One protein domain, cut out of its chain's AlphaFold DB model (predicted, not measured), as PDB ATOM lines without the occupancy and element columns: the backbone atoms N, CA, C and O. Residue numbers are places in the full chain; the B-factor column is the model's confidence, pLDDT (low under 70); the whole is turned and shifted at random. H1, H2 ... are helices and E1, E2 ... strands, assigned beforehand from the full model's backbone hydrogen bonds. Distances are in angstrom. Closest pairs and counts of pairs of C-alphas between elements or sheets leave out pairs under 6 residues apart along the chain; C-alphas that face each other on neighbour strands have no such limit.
ATOM      1  N   ALA A  57     217.032 149.511 182.544       36.38
ATOM      2  CA  ALA A  57     217.471 150.690 183.306       36.38
ATOM      3  C   ALA A  57     218.542 150.381 184.379       36.38
ATOM      4  O   ALA A  57     219.421 151.200 184.629       36.38
ATOM      5  N   ASN A  58     218.531 149.168 184.944       38.62
ATOM      6  CA  ASN A  58     219.480 148.733 185.977       38.62
ATOM      7  C   ASN A  58     220.787 148.133 185.417       38.62
ATOM      8  O   ASN A  58     221.650 147.719 186.193       38.62
ATOM      9  N   ALA A  59     220.946 148.039 184.091       41.97
ATOM     10  CA  ALA A  59     222.197 147.609 183.463       41.97
ATOM     11  C   ALA A  59     223.157 148.785 183.203       41.97
ATOM     12  O   ALA A  59     224.368 148.580 183.196       41.97
ATOM     13  N   GLY A  60     222.633 150.003 183.004       47.34
ATOM     14  CA  GLY A  60     223.426 151.229 182.820       47.34
ATOM     15  C   GLY A  60     224.227 151.597 184.068       47.34
ATOM     16  O   GLY A  60     225.459 151.598 184.036       47.34
ATOM     17  N   SER A  61     223.518 151.774 185.186       58.50
ATOM     18  CA  SER A  61     224.083 152.173 186.483       58.50
ATOM     19  C   SER A  61     225.212 151.261 186.973       58.50
ATOM     20  O   SER A  61     226.163 151.731 187.592       58.50
ATOM     21  N   GLN A  62     225.164 149.960 186.667       78.62
ATOM     22  CA  GLN A  62     226.214 149.014 187.053       78.62
ATOM     23  C   GLN A  62     227.566 149.291 186.382       78.62
ATOM     24  O   GLN A  62     228.599 149.009 186.988       78.62
ATOM     25  N   PHE A  63     227.593 149.820 185.157       88.19
ATOM     26  CA  PHE A  63     228.855 150.155 184.495       88.19
ATOM     27  C   PHE A  63     229.490 151.397 185.124       88.19
ATOM     28  O   PHE A  63     230.636 151.332 185.568       88.19
ATOM     29  N   GLU A  64     228.721 152.483 185.236       89.12
ATOM     30  CA  GLU A  64     229.113 153.735 185.902       89.12
ATOM     31  C   GLU A  64     229.659 153.450 187.313       89.12
ATOM     32  O   GLU A  64     230.784 153.821 187.653       89.12
ATOM     33  N   THR A  65     228.914 152.655 188.084       89.19
ATOM     34  CA  THR A  65     229.285 152.211 189.434       89.19
ATOM     35  C   THR A  65     230.597 151.419 189.458       89.19
ATOM     36  O   THR A  65     231.433 151.652 190.329       89.19
ATOM     37  N   ARG A  66     230.836 150.502 188.505       93.94
ATOM     38  CA  ARG A  66     232.104 149.745 188.419       93.94
ATOM     39  C   ARG A  66     233.294 150.640 188.079       93.94
ATOM     40  O   ARG A  66     234.375 150.425 188.629       93.94
ATOM     41  N   VAL A  67     233.114 151.649 187.224       95.00
ATOM     42  CA  VAL A  67     234.163 152.644 186.943       95.00
ATOM     43  C   VAL A  67     234.440 153.482 188.201       95.00
ATOM     44  O   VAL A  67     235.601 153.626 188.582       95.00
ATOM     45  N   GLY A  68     233.407 153.932 188.921       93.19
ATOM     46  CA  GLY A  68     233.560 154.629 190.207       93.19
ATOM     47  C   GLY A  68     234.306 153.791 191.252       93.19
ATOM     48  O   GLY A  68     235.308 154.233 191.818       93.19
ATOM     49  N   ALA A  69     233.894 152.534 191.438       93.50
ATOM     50  CA  ALA A  69     234.542 151.569 192.326       93.50
ATOM     51  C   ALA A  69     236.015 151.312 191.961       93.50
ATOM     52  O   ALA A  69     236.858 151.172 192.848       93.50
ATOM     53  N   PHE A  70     236.354 151.290 190.667       96.12
ATOM     54  CA  PHE A  70     237.731 151.135 190.194       96.12
ATOM     55  C   PHE A  70     238.629 152.311 190.602       96.12
ATOM     56  O   PHE A  70     239.781 152.090 190.980       96.12
ATOM     57  N   TYR A  71     238.117 153.545 190.570       95.56
ATOM     58  CA  TYR A  71     238.860 154.713 191.049       95.56
ATOM     59  C   TYR A  71     238.915 154.783 192.584       95.56
ATOM     60  O   TYR A  71     239.974 155.098 193.128       95.56
ATOM     61  N   THR A  72     237.861 154.379 193.301       93.44
ATOM     62  CA  THR A  72     237.908 154.210 194.769       93.44
ATOM     63  C   THR A  72     238.949 153.163 195.188       93.44
ATOM     64  O   THR A  72     239.724 153.393 196.118       93.44
ATOM     65  N   LEU A  73     239.053 152.043 194.461       94.19
ATOM     66  CA  LEU A  73     240.114 151.048 194.658       94.19
ATOM     67  C   LEU A  73     241.513 151.642 194.429       94.19
ATOM     68  O   LEU A  73     242.454 151.260 195.117       94.19
ATOM     69  N   SER A  74     241.662 152.595 193.507       93.56
ATOM     70  CA  SER A  74     242.935 153.287 193.272       93.56
ATOM     71  C   SER A  74     243.363 154.188 194.437       93.56
ATOM     72  O   SER A  74     244.560 154.280 194.694       93.56
ATOM     73  N   ILE A  75     242.421 154.756 195.207       91.19
ATOM     74  CA  ILE A  75     242.737 155.397 196.500       91.19
ATOM     75  C   ILE A  75     243.274 154.355 197.489       91.19
ATOM     76  O   ILE A  75     244.290 154.585 198.143       91.19
ATOM     77  N   LEU A  76     242.589 153.213 197.614       89.75
ATOM     78  CA  LEU A  76     242.928 152.174 198.592       89.75
ATOM     79  C   LEU A  76     244.259 151.467 198.301       89.75
ATOM     80  O   LEU A  76     244.967 151.103 199.235       89.75
ATOM     81  N   ALA A  77     244.590 151.280 197.023       90.44
ATOM     82  CA  ALA A  77     245.825 150.651 196.556       90.44
ATOM     83  C   ALA A  77     247.002 151.630 196.390       90.44
ATOM     84  O   ALA A  77     248.057 151.218 195.922       90.44
ATOM     85  N   ASP A  78     246.807 152.915 196.714       89.31
ATOM     86  CA  ASP A  78     247.752 154.015 196.465       89.31
ATOM     87  C   ASP A  78     248.358 154.031 195.050       89.31
ATOM     88  O   ASP A  78     249.546 154.280 194.850       89.31
ATOM     89  N   SER A  79     247.532 153.726 194.050       89.75
ATOM     90  CA  SER A  79     247.959 153.607 192.658       89.75
ATOM     91  C   SER A  79     247.522 154.811 191.832       89.75
ATOM     92  O   SER A  79     246.522 155.461 192.148       89.75
ATOM     93  N   GLU A  80     248.197 155.049 190.709       92.00
ATOM     94  CA  GLU A  80     247.828 156.135 189.803       92.00
ATOM     95  C   GLU A  80     246.379 156.021 189.262       92.00
ATOM     96  O   GLU A  80     245.870 154.918 189.016       92.00
ATOM     97  N   PRO A  81     245.685 157.155 189.060       94.31
ATOM     98  CA  PRO A  81     244.423 157.208 188.337       94.31
ATOM     99  C   PRO A  81     244.639 156.963 186.838       94.31
ATOM    100  O   PRO A  81     245.380 157.686 186.171       94.31
ATOM    101  N   ARG A  82     243.900 156.007 186.256       95.00
ATOM    102  CA  ARG A  82     243.804 155.874 184.792       95.00
ATOM    103  C   ARG A  82     243.315 157.196 184.182       95.00
ATOM    104  O   ARG A  82     242.316 157.740 184.639       95.00
ATOM    105  N   GLY A  83     244.014 157.673 183.151       94.50
ATOM    106  CA  GLY A  83     243.783 158.974 182.502       94.50
ATOM    107  C   GLY A  83     244.607 160.132 183.087       94.50
ATOM    108  O   GLY A  83     244.782 161.160 182.437       94.50
ATOM    109  N   LEU A  84     245.208 159.936 184.265       95.69
ATOM    110  CA  LEU A  84     246.081 160.891 184.951       95.69
ATOM    111  C   LEU A  84     247.394 160.205 185.381       95.69
ATOM    112  O   LEU A  84     247.783 160.219 186.547       95.69
ATOM    113  N   VAL A  85     248.088 159.606 184.405       93.25
ATOM    114  CA  VAL A  85     249.387 158.922 184.581       93.25
ATOM    115  C   VAL A  85     250.368 159.791 185.373       93.25
ATOM    116  O   VAL A  85     250.466 160.997 185.110       93.25
ATOM    117  N   GLY A  86     251.073 159.192 186.335       92.94
ATOM    118  CA  GLY A  86     252.048 159.865 187.200       92.94
ATOM    119  C   GLY A  86     251.461 160.798 188.271       92.94
ATOM    120  O   GLY A  86     252.226 161.446 188.984       92.94
ATOM    121  N   ALA A  87     250.133 160.888 188.397       95.88
ATOM    122  CA  ALA A  87     249.470 161.582 189.502       95.88
ATOM    123  C   ALA A  87     249.008 160.595 190.589       95.88
ATOM    124  O   ALA A  87     248.877 159.392 190.360       95.88
ATOM    125  N   ARG A  88     248.714 161.113 191.782       94.50
ATOM    126  CA  ARG A  88     248.228 160.353 192.942       94.50
ATOM    127  C   ARG A  88     246.846 160.853 193.349       94.50
ATOM    128  O   ARG A  88     246.685 162.047 193.588       94.50
ATOM    129  N   ILE A  89     245.855 159.962 193.440       94.56
ATOM    130  CA  ILE A  89     244.481 160.355 193.800       94.56
ATOM    131  C   ILE A  89     244.428 160.896 195.235       94.56
ATOM    132  O   ILE A  89     244.930 160.263 196.172       94.56
ATOM    133  N   GLN A  90     243.747 162.032 195.389       93.12
ATOM    134  CA  GLN A  90     243.353 162.618 196.669       93.12
ATOM    135  C   GLN A  90     241.863 162.408 196.953       93.12
ATOM    136  O   GLN A  90     241.500 162.132 198.096       93.12
ATOM    137  N   SER A  91     240.992 162.473 195.944       92.00
ATOM    138  CA  SER A  91     239.576 162.123 196.097       92.00
ATOM    139  C   SER A  91     238.917 161.681 194.792       92.00
ATOM    140  O   SER A  91     239.364 162.015 193.696       92.00
ATOM    141  N   VAL A  92     237.834 160.918 194.945       91.88
ATOM    142  CA  VAL A  92     236.892 160.531 193.891       91.88
ATOM    143  C   VAL A  92     235.502 160.965 194.347       91.88
ATOM    144  O   VAL A  92     235.014 160.478 195.368       91.88
ATOM    145  N   ALA A  93     234.871 161.889 193.632       88.75
ATOM    146  CA  ALA A  93     233.471 162.253 193.821       88.75
ATOM    147  C   ALA A  93     232.599 161.517 192.801       88.75
ATOM    148  O   ALA A  93     232.997 161.378 191.646       88.75
ATOM    149  N   LEU A  94     231.434 161.031 193.238       85.12
ATOM    150  CA  LEU A  94     230.492 160.280 192.408       85.12
ATOM    151  C   LEU A  94     229.147 161.018 192.359       85.12
ATOM    152  O   LEU A  94     228.588 161.333 193.409       85.12
ATOM    153  N   GLN A  95     228.678 161.291 191.138       68.56
ATOM    154  CA  GLN A  95     227.456 162.025 190.765       68.56
ATOM    155  C   GLN A  95     227.223 163.362 191.495       68.56
ATOM    156  O   GLN A  95     226.527 163.448 192.504       68.56
ATOM    157  N   GLN A  96     227.775 164.442 190.927       54.25
ATOM    158  CA  GLN A  96     227.803 165.793 191.513       54.25
ATOM    159  C   GLN A  96     227.064 166.867 190.683       54.25
ATOM    160  O   GLN A  96     227.539 167.998 190.572       54.25
ATOM    161  N   ARG A  97     225.836 166.576 190.221       50.59
ATOM    162  CA  ARG A  97     224.960 167.510 189.457       50.59
ATOM    163  C   ARG A  97     224.689 168.883 190.081       50.59
ATOM    164  O   ARG A  97     224.071 169.737 189.450       50.59
ATOM    165  N   ILE A  98     225.099 169.087 191.328       47.28
ATOM    166  CA  ILE A  98     224.872 170.299 192.120       47.28
ATOM    167  C   ILE A  98     226.196 171.041 192.421       47.28
ATOM    168  O   ILE A  98     226.154 172.209 192.797       47.28
ATOM    169  N   ALA A  99     227.373 170.429 192.213       52.16
ATOM    170  CA  ALA A  99     228.670 170.987 192.637       52.16
ATOM    171  C   ALA A  99     229.545 171.574 191.507       52.16
ATOM    172  O   ALA A  99     230.731 171.814 191.717       52.16
ATOM    173  N   GLY A 100     228.978 171.848 190.328       54.06
ATOM    174  CA  GLY A 100     229.641 172.659 189.293       54.06
ATOM    175  C   GLY A 100     230.669 171.941 188.408       54.06
ATOM    176  O   GLY A 100     231.415 172.619 187.706       54.06
ATOM    177  N   HIS A 101     230.687 170.606 188.403       51.16
ATOM    178  CA  HIS A 101     231.515 169.774 187.523       51.16
ATOM    179  C   HIS A 101     230.677 169.220 186.358       51.16
ATOM    180  O   HIS A 101     229.820 168.380 186.609       51.16
ATOM    181  N   PRO A 102     230.846 169.691 185.107       52.91
ATOM    182  CA  PRO A 102     229.882 169.401 184.043       52.91
ATOM    183  C   PRO A 102     229.848 167.961 183.516       52.91
ATOM    184  O   PRO A 102     228.814 167.582 182.968       52.91
ATOM    185  N   LEU A 103     230.929 167.176 183.630       57.81
ATOM    186  CA  LEU A 103     230.886 165.730 183.365       57.81
ATOM    187  C   LEU A 103     230.612 165.006 184.694       57.81
ATOM    188  O   LEU A 103     231.523 164.689 185.460       57.81
ATOM    189  N   ASP A 104     229.327 164.788 184.975       64.69
ATOM    190  CA  ASP A 104     228.809 164.594 186.336       64.69
ATOM    191  C   ASP A 104     229.167 163.271 187.037       64.69
ATOM    192  O   ASP A 104     229.123 163.228 188.270       64.69
ATOM    193  N   ASP A 105     229.434 162.175 186.312       79.88
ATOM    194  CA  ASP A 105     229.406 160.834 186.922       79.88
ATOM    195  C   ASP A 105     230.546 160.608 187.918       79.88
ATOM    196  O   ASP A 105     230.312 160.090 189.015       79.88
ATOM    197  N   ILE A 106     231.778 160.957 187.530       90.44
ATOM    198  CA  ILE A 106     232.989 160.702 188.315       90.44
ATOM    199  C   ILE A 106     233.956 161.878 188.160       90.44
ATOM    200  O   ILE A 106     234.462 162.132 187.068       90.44
ATOM    201  N   VAL A 107     234.290 162.535 189.270       92.12
ATOM    202  CA  VAL A 107     235.325 163.579 189.321       92.12
ATOM    203  C   VAL A 107     236.479 163.098 190.187       92.12
ATOM    204  O   VAL A 107     236.288 162.692 191.334       92.12
ATOM    205  N   ILE A 108     237.688 163.134 189.640       94.25
ATOM    206  CA  ILE A 108     238.915 162.717 190.316       94.25
ATOM    207  C   ILE A 108     239.760 163.957 190.561       94.25
ATOM    208  O   ILE A 108     240.182 164.607 189.606       94.25
ATOM    209  N   HIS A 109     240.079 164.224 191.825       94.44
ATOM    210  CA  HIS A 109     241.125 165.177 192.186       94.44
ATOM    211  C   HIS A 109     242.382 164.413 192.594       94.44
ATOM    212  O   HIS A 109     242.345 163.472 193.397       94.44
ATOM    213  N   ALA A 110     243.507 164.814 192.021       95.94
ATOM    214  CA  ALA A 110     244.801 164.182 192.179       95.94
ATOM    215  C   ALA A 110     245.908 165.237 192.311       95.94
ATOM    216  O   ALA A 110     245.712 166.421 192.044       95.94
ATOM    217  N   THR A 111     247.091 164.791 192.716       95.69
ATOM    218  CA  THR A 111     248.300 165.618 192.778       95.69
ATOM    219  C   THR A 111     249.355 165.006 191.868       95.69
ATOM    220  O   THR A 111     249.597 163.798 191.943       95.69
ATOM    221  N   ASN A 112     249.966 165.806 190.998       95.19
ATOM    222  CA  ASN A 112     251.107 165.391 190.183       95.19
ATOM    223  C   ASN A 112     252.368 165.230 191.060       95.19
ATOM    224  O   ASN A 112     252.407 165.667 192.211       95.19
ATOM    225  N   ALA A 113     253.421 164.617 190.517       91.88
ATOM    226  CA  ALA A 113     254.675 164.379 191.242       91.88
ATOM    227  C   ALA A 113     255.394 165.662 191.721       91.88
ATOM    228  O   ALA A 113     256.158 165.609 192.680       91.88
ATOM    229  N   ASP A 114     255.137 166.808 191.084       93.25
ATOM    230  CA  ASP A 114     255.663 168.131 191.454       93.25
ATOM    231  C   ASP A 114     254.821 168.861 192.524       93.25
ATOM    232  O   ASP A 114     255.151 169.979 192.918       93.25
ATOM    233  N   GLY A 115     253.734 168.246 193.003       93.06
ATOM    234  CA  GLY A 115     252.805 168.847 193.961       93.06
ATOM    235  C   GLY A 115     251.677 169.674 193.336       93.06
ATOM    236  O   GLY A 115     250.790 170.105 194.069       93.06
ATOM    237  N   SER A 116     251.664 169.876 192.012       94.75
ATOM    238  CA  SER A 116     250.580 170.593 191.327       94.75
ATOM    239  C   SER A 116     249.280 169.781 191.286       94.75
ATOM    240  O   SER A 116     249.287 168.546 191.296       94.75
ATOM    241  N   GLU A 117     248.140 170.470 191.236       94.88
ATOM    242  CA  GLU A 117     246.828 169.823 191.175       94.88
ATOM    243  C   GLU A 117     246.520 169.267 189.775       94.88
ATOM    244  O   GLU A 117     246.898 169.824 188.740       94.88
ATOM    245  N   ALA A 118     245.801 168.147 189.755       96.50
ATOM    246  CA  ALA A 118     245.257 167.533 188.556       96.50
ATOM    247  C   ALA A 118     243.793 167.145 188.782       96.50
ATOM    248  O   ALA A 118     243.454 166.552 189.807       96.50
ATOM    249  N   THR A 119     242.949 167.423 187.794       95.75
ATOM    250  CA  THR A 119     241.528 167.064 187.795       95.75
ATOM    251  C   THR A 119     241.223 166.233 186.558       95.75
ATOM    252  O   THR A 119     241.688 166.548 185.465       95.75
ATOM    253  N   LEU A 120     240.438 165.171 186.727       96.19
ATOM    254  CA  LEU A 120     239.862 164.402 185.629       96.19
ATOM    255  C   LEU A 120     238.369 164.217 185.885       96.19
ATOM    256  O   LEU A 120     237.991 163.540 186.841       96.19
ATOM    257  N   GLU A 121     237.540 164.805 185.028       94.88
ATOM    258  CA  GLU A 121     236.100 164.533 185.006       94.88
ATOM    259  C   GLU A 121     235.778 163.455 183.967       94.88
ATOM    260  O   GLU A 121     236.354 163.437 182.874       94.88
ATOM    261  N   ILE A 122     234.865 162.545 184.299       94.56
ATOM    262  CA  ILE A 122     234.529 161.388 183.471       94.56
ATOM    263  C   ILE A 122     233.011 161.230 183.403       94.56
ATOM    264  O   ILE A 122     232.366 161.005 184.424       94.56
ATOM    265  N   GLN A 123     232.462 161.232 182.187       92.69
ATOM    266  CA  GLN A 123     231.133 160.679 181.917       92.69
ATOM    267  C   GLN A 123     231.297 159.189 181.575       92.69
ATOM    268  O   GLN A 123     232.027 158.834 180.648       92.69
ATOM    269  N   ALA A 124     230.635 158.293 182.300       90.88
ATOM    270  CA  ALA A 124     230.665 156.860 182.037       90.88
ATOM    271  C   ALA A 124     229.413 156.435 181.250       90.88
ATOM    272  O   ALA A 124     228.284 156.649 181.670       90.88
ATOM    273  N   LYS A 125     229.609 155.818 180.080       87.81
ATOM    274  CA  LYS A 125     228.533 155.349 179.194       87.81
ATOM    275  C   LYS A 125     228.886 153.995 178.613       87.81
ATOM    276  O   LYS A 125     229.981 153.797 178.109       87.81
ATOM    277  N   ARG A 126     227.968 153.028 178.638       86.50
ATOM    278  CA  ARG A 126     228.281 151.655 178.191       86.50
ATOM    279  C   ARG A 126     228.686 151.583 176.717       86.50
ATOM    280  O   ARG A 126     229.608 150.843 176.382       86.50
ATOM    281  N   THR A 127     228.059 152.399 175.881       85.56
ATOM    282  CA  THR A 127     228.383 152.581 174.463       85.56
ATOM    283  C   THR A 127     228.417 154.079 174.179       85.56
ATOM    284  O   THR A 127     227.689 154.826 174.821       85.56
ATOM    285  N   MET A 128     229.234 154.514 173.223       86.69
ATOM    286  CA  MET A 128     229.222 155.882 172.699       86.69
ATOM    287  C   MET A 128     229.452 155.829 171.188       86.69
ATOM    288  O   MET A 128     230.384 155.154 170.737       86.69
ATOM    289  N   THR A 129     228.634 156.530 170.403       86.94
ATOM    290  CA  THR A 129     228.829 156.661 168.954       86.94
ATOM    291  C   THR A 129     229.316 158.069 168.654       86.94
ATOM    292  O   THR A 129     228.612 159.050 168.857       86.94
ATOM    293  N   PHE A 130     230.534 158.195 168.135       89.38
ATOM    294  CA  PHE A 130     231.159 159.496 167.878       89.38
ATOM    295  C   PHE A 130     230.621 160.159 166.586       89.38
ATOM    296  O   PHE A 130     231.363 160.409 165.639       89.38
ATOM    297  N   THR A 131     229.305 160.393 166.528       89.69
ATOM    298  CA  THR A 131     228.553 160.889 165.359       89.69
ATOM    299  C   THR A 131     227.634 162.058 165.712       89.69
ATOM    300  O   THR A 131     227.115 162.128 166.820       89.69
ATOM    301  N   ALA A 132     227.361 162.941 164.747       87.50
ATOM    302  CA  ALA A 132     226.560 164.158 164.946       87.50
ATOM    303  C   ALA A 132     225.070 163.913 165.270       87.50
ATOM    304  O   ALA A 132     224.352 164.859 165.606       87.50
ATOM    305  N   SER A 133     224.602 162.668 165.128       88.50
ATOM    306  CA  SER A 133     223.255 162.198 165.466       88.50
ATOM    307  C   SER A 133     223.168 161.477 166.816       88.50
ATOM    308  O   SER A 133     222.063 161.159 167.244       88.50
ATOM    309  N   ASP A 134     224.295 161.193 167.479       90.50
ATOM    310  CA  ASP A 134     224.287 160.595 168.817       90.50
ATOM    311  C   ASP A 134     224.085 161.701 169.859       90.50
ATOM    312  O   ASP A 134     224.964 162.536 170.086       90.50
ATOM    313  N   ALA A 135     222.902 161.722 170.471       91.19
ATOM    314  CA  ALA A 135     222.541 162.715 171.474       91.19
ATOM    315  C   ALA A 135     223.425 162.642 172.732       91.19
ATOM    316  O   ALA A 135     223.676 163.682 173.340       91.19
ATOM    317  N   GLU A 136     223.940 161.461 173.102       89.19
ATOM    318  CA  GLU A 136     224.859 161.340 174.239       89.19
ATOM    319  C   GLU A 136     226.220 161.958 173.902       89.19
ATOM    320  O   GLU A 136     226.797 162.658 174.731       89.19
ATOM    321  N   PHE A 137     226.709 161.786 172.668       92.69
ATOM    322  CA  PHE A 137     227.954 162.430 172.242       92.69
ATOM    323  C   PHE A 137     227.805 163.951 172.103       92.69
ATOM    324  O   PHE A 137     228.716 164.696 172.465       92.69
ATOM    325  N   VAL A 138     226.653 164.426 171.613       94.56
ATOM    326  CA  VAL A 138     226.327 165.861 171.585       94.56
ATOM    327  C   VAL A 138     226.357 166.447 172.998       94.56
ATOM    328  O   VAL A 138     226.952 167.508 173.183       94.56
ATOM    329  N   ASP A 139     225.760 165.781 173.991       92.56
ATOM    330  CA  ASP A 139     225.768 166.277 175.373       92.56
ATOM    331  C   ASP A 139     227.178 166.245 175.980       92.56
ATOM    332  O   ASP A 139     227.631 167.267 176.489       92.56
ATOM    333  N   VAL A 140     227.934 165.148 175.819       92.69
ATOM    334  CA  VAL A 140     229.330 165.041 176.296       92.69
ATOM    335  C   VAL A 140     230.218 166.156 175.737       92.69
ATOM    336  O   VAL A 140     230.982 166.755 176.490       92.69
ATOM    337  N   VAL A 141     230.112 166.506 174.450       95.88
ATOM    338  CA  VAL A 141     230.879 167.636 173.886       95.88
ATOM    339  C   VAL A 141     230.462 168.973 174.520       95.88
ATOM    340  O   VAL A 141     231.315 169.825 174.779       95.88
ATOM    341  N   GLY A 142     229.179 169.150 174.845       94.81
ATOM    342  CA  GLY A 142     228.690 170.311 175.592       94.81
ATOM    343  C   GLY A 142     229.188 170.363 177.036       94.81
ATOM    344  O   GLY A 142     229.528 171.436 177.533       94.81
ATOM    345  N   GLN A 143     229.283 169.217 177.708       92.75
ATOM    346  CA  GLN A 143     229.879 169.098 179.039       92.75
ATOM    347  C   GLN A 143     231.381 169.428 179.003       92.75
ATOM    348  O   GLN A 143     231.837 170.234 179.808       92.75
ATOM    349  N   VAL A 144     232.131 168.914 178.019       95.31
ATOM    350  CA  VAL A 144     233.551 169.258 177.800       95.31
ATOM    351  C   VAL A 144     233.732 170.761 177.566       95.31
ATOM    352  O   VAL A 144     234.640 171.366 178.137       95.31
ATOM    353  N   TRP A 145     232.846 171.398 176.792       96.31
ATOM    354  CA  TRP A 145     232.878 172.851 176.599       96.31
ATOM    355  C   TRP A 145     232.612 173.633 177.894       96.31
ATOM    356  O   TRP A 145     233.315 174.606 178.176       96.31
ATOM    357  N   LYS A 146     231.651 173.194 178.717       93.50
ATOM    358  CA  LYS A 146     231.390 173.782 180.042       93.50
ATOM    359  C   LYS A 146     232.585 173.597 180.986       93.50
ATOM    360  O   LYS A 146     232.968 174.552 181.655       93.50
ATOM    361  N   ALA A 147     233.196 172.410 181.019       92.19
ATOM    362  CA  ALA A 147     234.357 172.115 181.861       92.19
ATOM    363  C   ALA A 147     235.560 173.000 181.492       92.19
ATOM    364  O   ALA A 147     236.276 173.479 182.368       92.19
ATOM    365  N   ALA A 148     235.721 173.314 180.205       94.00
ATOM    366  CA  ALA A 148     236.742 174.237 179.717       94.00
ATOM    367  C   ALA A 148     236.534 175.713 180.102       94.00
ATOM    368  O   ALA A 148     237.440 176.517 179.893       94.00
ATOM    369  N   GLN A 149     235.386 176.084 180.687       92.88
ATOM    370  CA  GLN A 149     235.197 177.413 181.286       92.88
ATOM    371  C   GLN A 149     235.806 177.514 182.695       92.88
ATOM    372  O   GLN A 149     235.897 178.611 183.248       92.88
ATOM    373  N   ASN A 150     236.213 176.392 183.300       89.69
ATOM    374  CA  ASN A 150     236.912 176.397 184.578       89.69
ATOM    375  C   ASN A 150     238.329 176.980 184.386       89.69
ATOM    376  O   ASN A 150     239.085 176.438 183.580       89.69
ATOM    377  N   PRO A 151     238.754 178.021 185.131       89.94
ATOM    378  CA  PRO A 151     240.103 178.586 185.005       89.94
ATOM    379  C   PRO A 151     241.239 177.563 185.175       89.94
ATOM    380  O   PRO A 151     242.293 177.705 184.554       89.94
ATOM    381  N   ALA A 152     241.017 176.503 185.963       89.06
ATOM    382  CA  ALA A 152     241.973 175.409 186.142       89.06
ATOM    383  C   ALA A 152     242.224 174.590 184.857       89.06
ATOM    384  O   ALA A 152     243.217 173.864 184.782       89.06
ATOM    385  N   PHE A 153     241.360 174.711 183.842       92.00
ATOM    386  CA  PHE A 153     241.516 174.059 182.540       92.00
ATOM    387  C   PHE A 153     242.708 174.597 181.739       92.00
ATOM    388  O   PHE A 153     243.398 173.834 181.060       92.00
ATOM    389  N   GLU A 154     242.980 175.897 181.866       86.31
ATOM    390  CA  GLU A 154     244.118 176.556 181.217       86.31
ATOM    391  C   GLU A 154     245.384 176.495 182.079       86.31
ATOM    392  O   GLU A 154     246.478 176.270 181.564       86.31
ATOM    393  N   THR A 155     245.254 176.692 183.396       86.38
ATOM    394  CA  THR A 155     246.410 176.850 184.298       86.38
ATOM    395  C   THR A 155     246.956 175.540 184.866       86.38
ATOM    396  O   THR A 155     248.079 175.530 185.371       86.38
ATOM    397  N   GLY A 156     246.193 174.445 184.802       89.25
ATOM    398  CA  GLY A 156     246.529 173.175 185.445       89.25
ATOM    399  C   GLY A 156     246.463 171.955 184.524       89.25
ATOM    400  O   GLY A 156     246.363 172.034 183.295       89.25
ATOM    401  N   ARG A 157     246.519 170.770 185.141       94.75
ATOM    402  CA  ARG A 157     246.251 169.496 184.464       94.75
ATOM    403  C   ARG A 157     244.777 169.132 184.629       94.75
ATOM    404  O   ARG A 157     244.432 168.302 185.465       94.75
ATOM    405  N   TYR A 158     243.925 169.771 183.837       95.88
ATOM    406  CA  TYR A 158     242.512 169.417 183.732       95.88
ATOM    407  C   TYR A 158     242.299 168.536 182.511       95.88
ATOM    408  O   TYR A 158     242.637 168.914 181.390       95.88
ATOM    409  N   GLU A 159     241.739 167.361 182.734       96.56
ATOM    410  CA  GLU A 159     241.432 166.386 181.701       96.56
ATOM    411  C   GLU A 159     239.933 166.062 181.758       96.56
ATOM    412  O   GLU A 159     239.292 166.128 182.807       96.56
ATOM    413  N   THR A 160     239.365 165.700 180.616       96.69
ATOM    414  CA  THR A 160     237.978 165.242 180.490       96.69
ATOM    415  C   THR A 160     237.967 163.897 179.786       96.69
ATOM    416  O   THR A 160     238.792 163.646 178.904       96.69
ATOM    417  N   ALA A 161     237.049 163.010 180.152       96.00
ATOM    418  CA  ALA A 161     236.956 161.707 179.519       96.00
ATOM    419  C   ALA A 161     235.523 161.219 179.339       96.00
ATOM    420  O   ALA A 161     234.629 161.515 180.130       96.00
ATOM    421  N   VAL A 162     235.347 160.359 178.338       94.25
ATOM    422  CA  VAL A 162     234.262 159.382 178.334       94.25
ATOM    423  C   VAL A 162     234.831 158.006 178.686       94.25
ATOM    424  O   VAL A 162     235.779 157.533 178.052       94.25
ATOM    425  N   ALA A 163     234.277 157.358 179.708       93.81
ATOM    426  CA  ALA A 163     234.551 155.957 180.008       93.81
ATOM    427  C   ALA A 163     233.540 155.080 179.267       93.81
ATOM    428  O   ALA A 163     232.338 155.295 179.409       93.81
ATOM    429  N   VAL A 164     234.011 154.099 178.490       91.44
ATOM    430  CA  VAL A 164     233.153 153.255 177.643       91.44
ATOM    431  C   VAL A 164     233.370 151.763 177.843       91.44
ATOM    432  O   VAL A 164     234.498 151.316 178.037       91.44
ATOM    433  N   SER A 165     232.287 150.982 177.781       88.38
ATOM    434  CA  SER A 165     232.369 149.517 177.847       88.38
ATOM    435  C   SER A 165     232.605 148.892 176.479       88.38
ATOM    436  O   SER A 165     233.367 147.936 176.344       88.38
ATOM    437  N   ARG A 166     231.947 149.439 175.453       73.94
ATOM    438  CA  ARG A 166     232.027 148.971 174.072       73.94
ATOM    439  C   ARG A 166     232.147 150.137 173.106       73.94
ATOM    440  O   ARG A 166     231.453 151.146 173.206       73.94
ATOM    441  N   THR A 167     232.991 149.924 172.118       63.06
ATOM    442  CA  THR A 167     233.234 150.775 170.958       63.06
ATOM    443  C   THR A 167     233.002 149.947 169.694       63.06
ATOM    444  O   THR A 167     232.972 148.714 169.729       63.06
ATOM    445  N   THR A 168     232.875 150.605 168.541       61.69
ATOM    446  CA  THR A 168     233.120 149.927 167.261       61.69
ATOM    447  C   THR A 168     234.592 150.117 166.897       61.69
ATOM    448  O   THR A 168     235.083 151.244 166.819       61.69
ATOM    449  N   PHE A 235     240.750 165.853 175.989       97.31
ATOM    450  CA  PHE A 235     239.687 164.851 175.933       97.31
ATOM    451  C   PHE A 235     240.271 163.437 175.819       97.31
ATOM    452  O   PHE A 235     241.271 163.213 175.131       97.31
ATOM    453  N   GLN A 236     239.658 162.459 176.485       95.88
ATOM    454  CA  GLN A 236     240.111 161.067 176.514       95.88
ATOM    455  C   GLN A 236     238.945 160.085 176.314       95.88
ATOM    456  O   GLN A 236     237.826 160.318 176.762       95.88
ATOM    457  N   VAL A 237     239.218 158.941 175.682       93.94
ATOM    458  CA  VAL A 237     238.274 157.815 175.590       93.94
ATOM    459  C   VAL A 237     238.877 156.636 176.346       93.94
ATOM    460  O   VAL A 237     239.882 156.060 175.922       93.94
ATOM    461  N   LEU A 238     238.291 156.300 177.494       94.25
ATOM    462  CA  LEU A 238     238.801 155.295 178.421       94.25
ATOM    463  C   LEU A 238     237.968 154.013 178.323       94.25
ATOM    464  O   LEU A 238     236.877 153.929 178.875       94.25
ATOM    465  N   VAL A 239     238.488 152.994 177.638       92.31
ATOM    466  CA  VAL A 239     237.799 151.697 177.540       92.31
ATOM    467  C   VAL A 239     237.980 150.872 178.820       92.31
ATOM    468  O   VAL A 239     239.115 150.671 179.270       92.31
ATOM    469  N   PHE A 240     236.864 150.381 179.366       93.12
ATOM    470  CA  PHE A 240     236.758 149.499 180.534       93.12
ATOM    471  C   PHE A 240     235.883 148.283 180.198       93.12
ATOM    472  O   PHE A 240     234.669 148.399 180.042       93.12
TER     473      PHE A 240
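What this domain is: This is residues 57 to 168 and 235 to 240 of the 315 residues of an uncharacterized protein of Mesorhizobium sp (UniProt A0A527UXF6). A strongly twisted sheet of five strands lies between two helices, in three layers: the long H1 runs along one face and the shorter H2 along the other. The small H3 only grazes the sheet. The printed part has 118 residues, in the order H1 E1 E2 E3 H2 H3 E4 E5; the sheet, E1 E2 E3 E4 E5, is mixed, and the class is mixed, helices and strands. The whole is compact, with a radius of gyration of the C-alphas of 13.9 A and spans of 42 by 30 by 29 A.

Where its parts are: The sheet holds E1, residues 87 to 94, which bends by 65 degrees at residue 90; E2, 106 to 112; E3, 117 to 127, 30.3 A long; E4, 157 to 166, 27.0 A; and E5, 235 to 239, ending at C-alpha 239 (237.799, 151.697, 177.540). H1, residues 57 to 76, is 29.7 A long and begins at C-alpha 57 (217.471, 150.690, 183.306). H2 is residues 135 to 147, 18.3 A, and H3 residues 152 to 155.

How they stand to each other: E1 E2 E3 form a meander, each strand the antiparallel neighbour of the one before; N 93 and O 107 are 2.8 A apart, N 108 and O 120 2.8 A. E3 and E4 are parallel, with N 161 and O 121 at 2.8 A; with H2 and H3 between, they make a strand-helix-strand unit with a right-handed crossover. E4 and E5 are parallel, N 236 and O 160 at 2.8 A. H1 lies over E3, only just not over E1, at a height over the sheet of 7.7 A; its closest C-alphas to E3 are Glu 64 and Ala 124, 5.2 A. On the opposite face H2 lies over E3 and E4 at 9.5 A; the closest C-alphas of H2 and E4 are Val 144 and Thr 160, 6.6 A. In H2 every O i to N i+4 pair is within hydrogen-bond range, in H1 12 of 16; H3 is too short for one.

The domain as a whole: The C-alphas of Ala 57 and Asp 114 are farthest apart, 42.8 A. Residues 169 to 234 are not printed; C-alphas 168 and 235 are 18.5 A apart across the cut. The link E1 to E2 is long. pLDDT is under 70 at residues 57 to 61, 95 to 104 and 167 to 168.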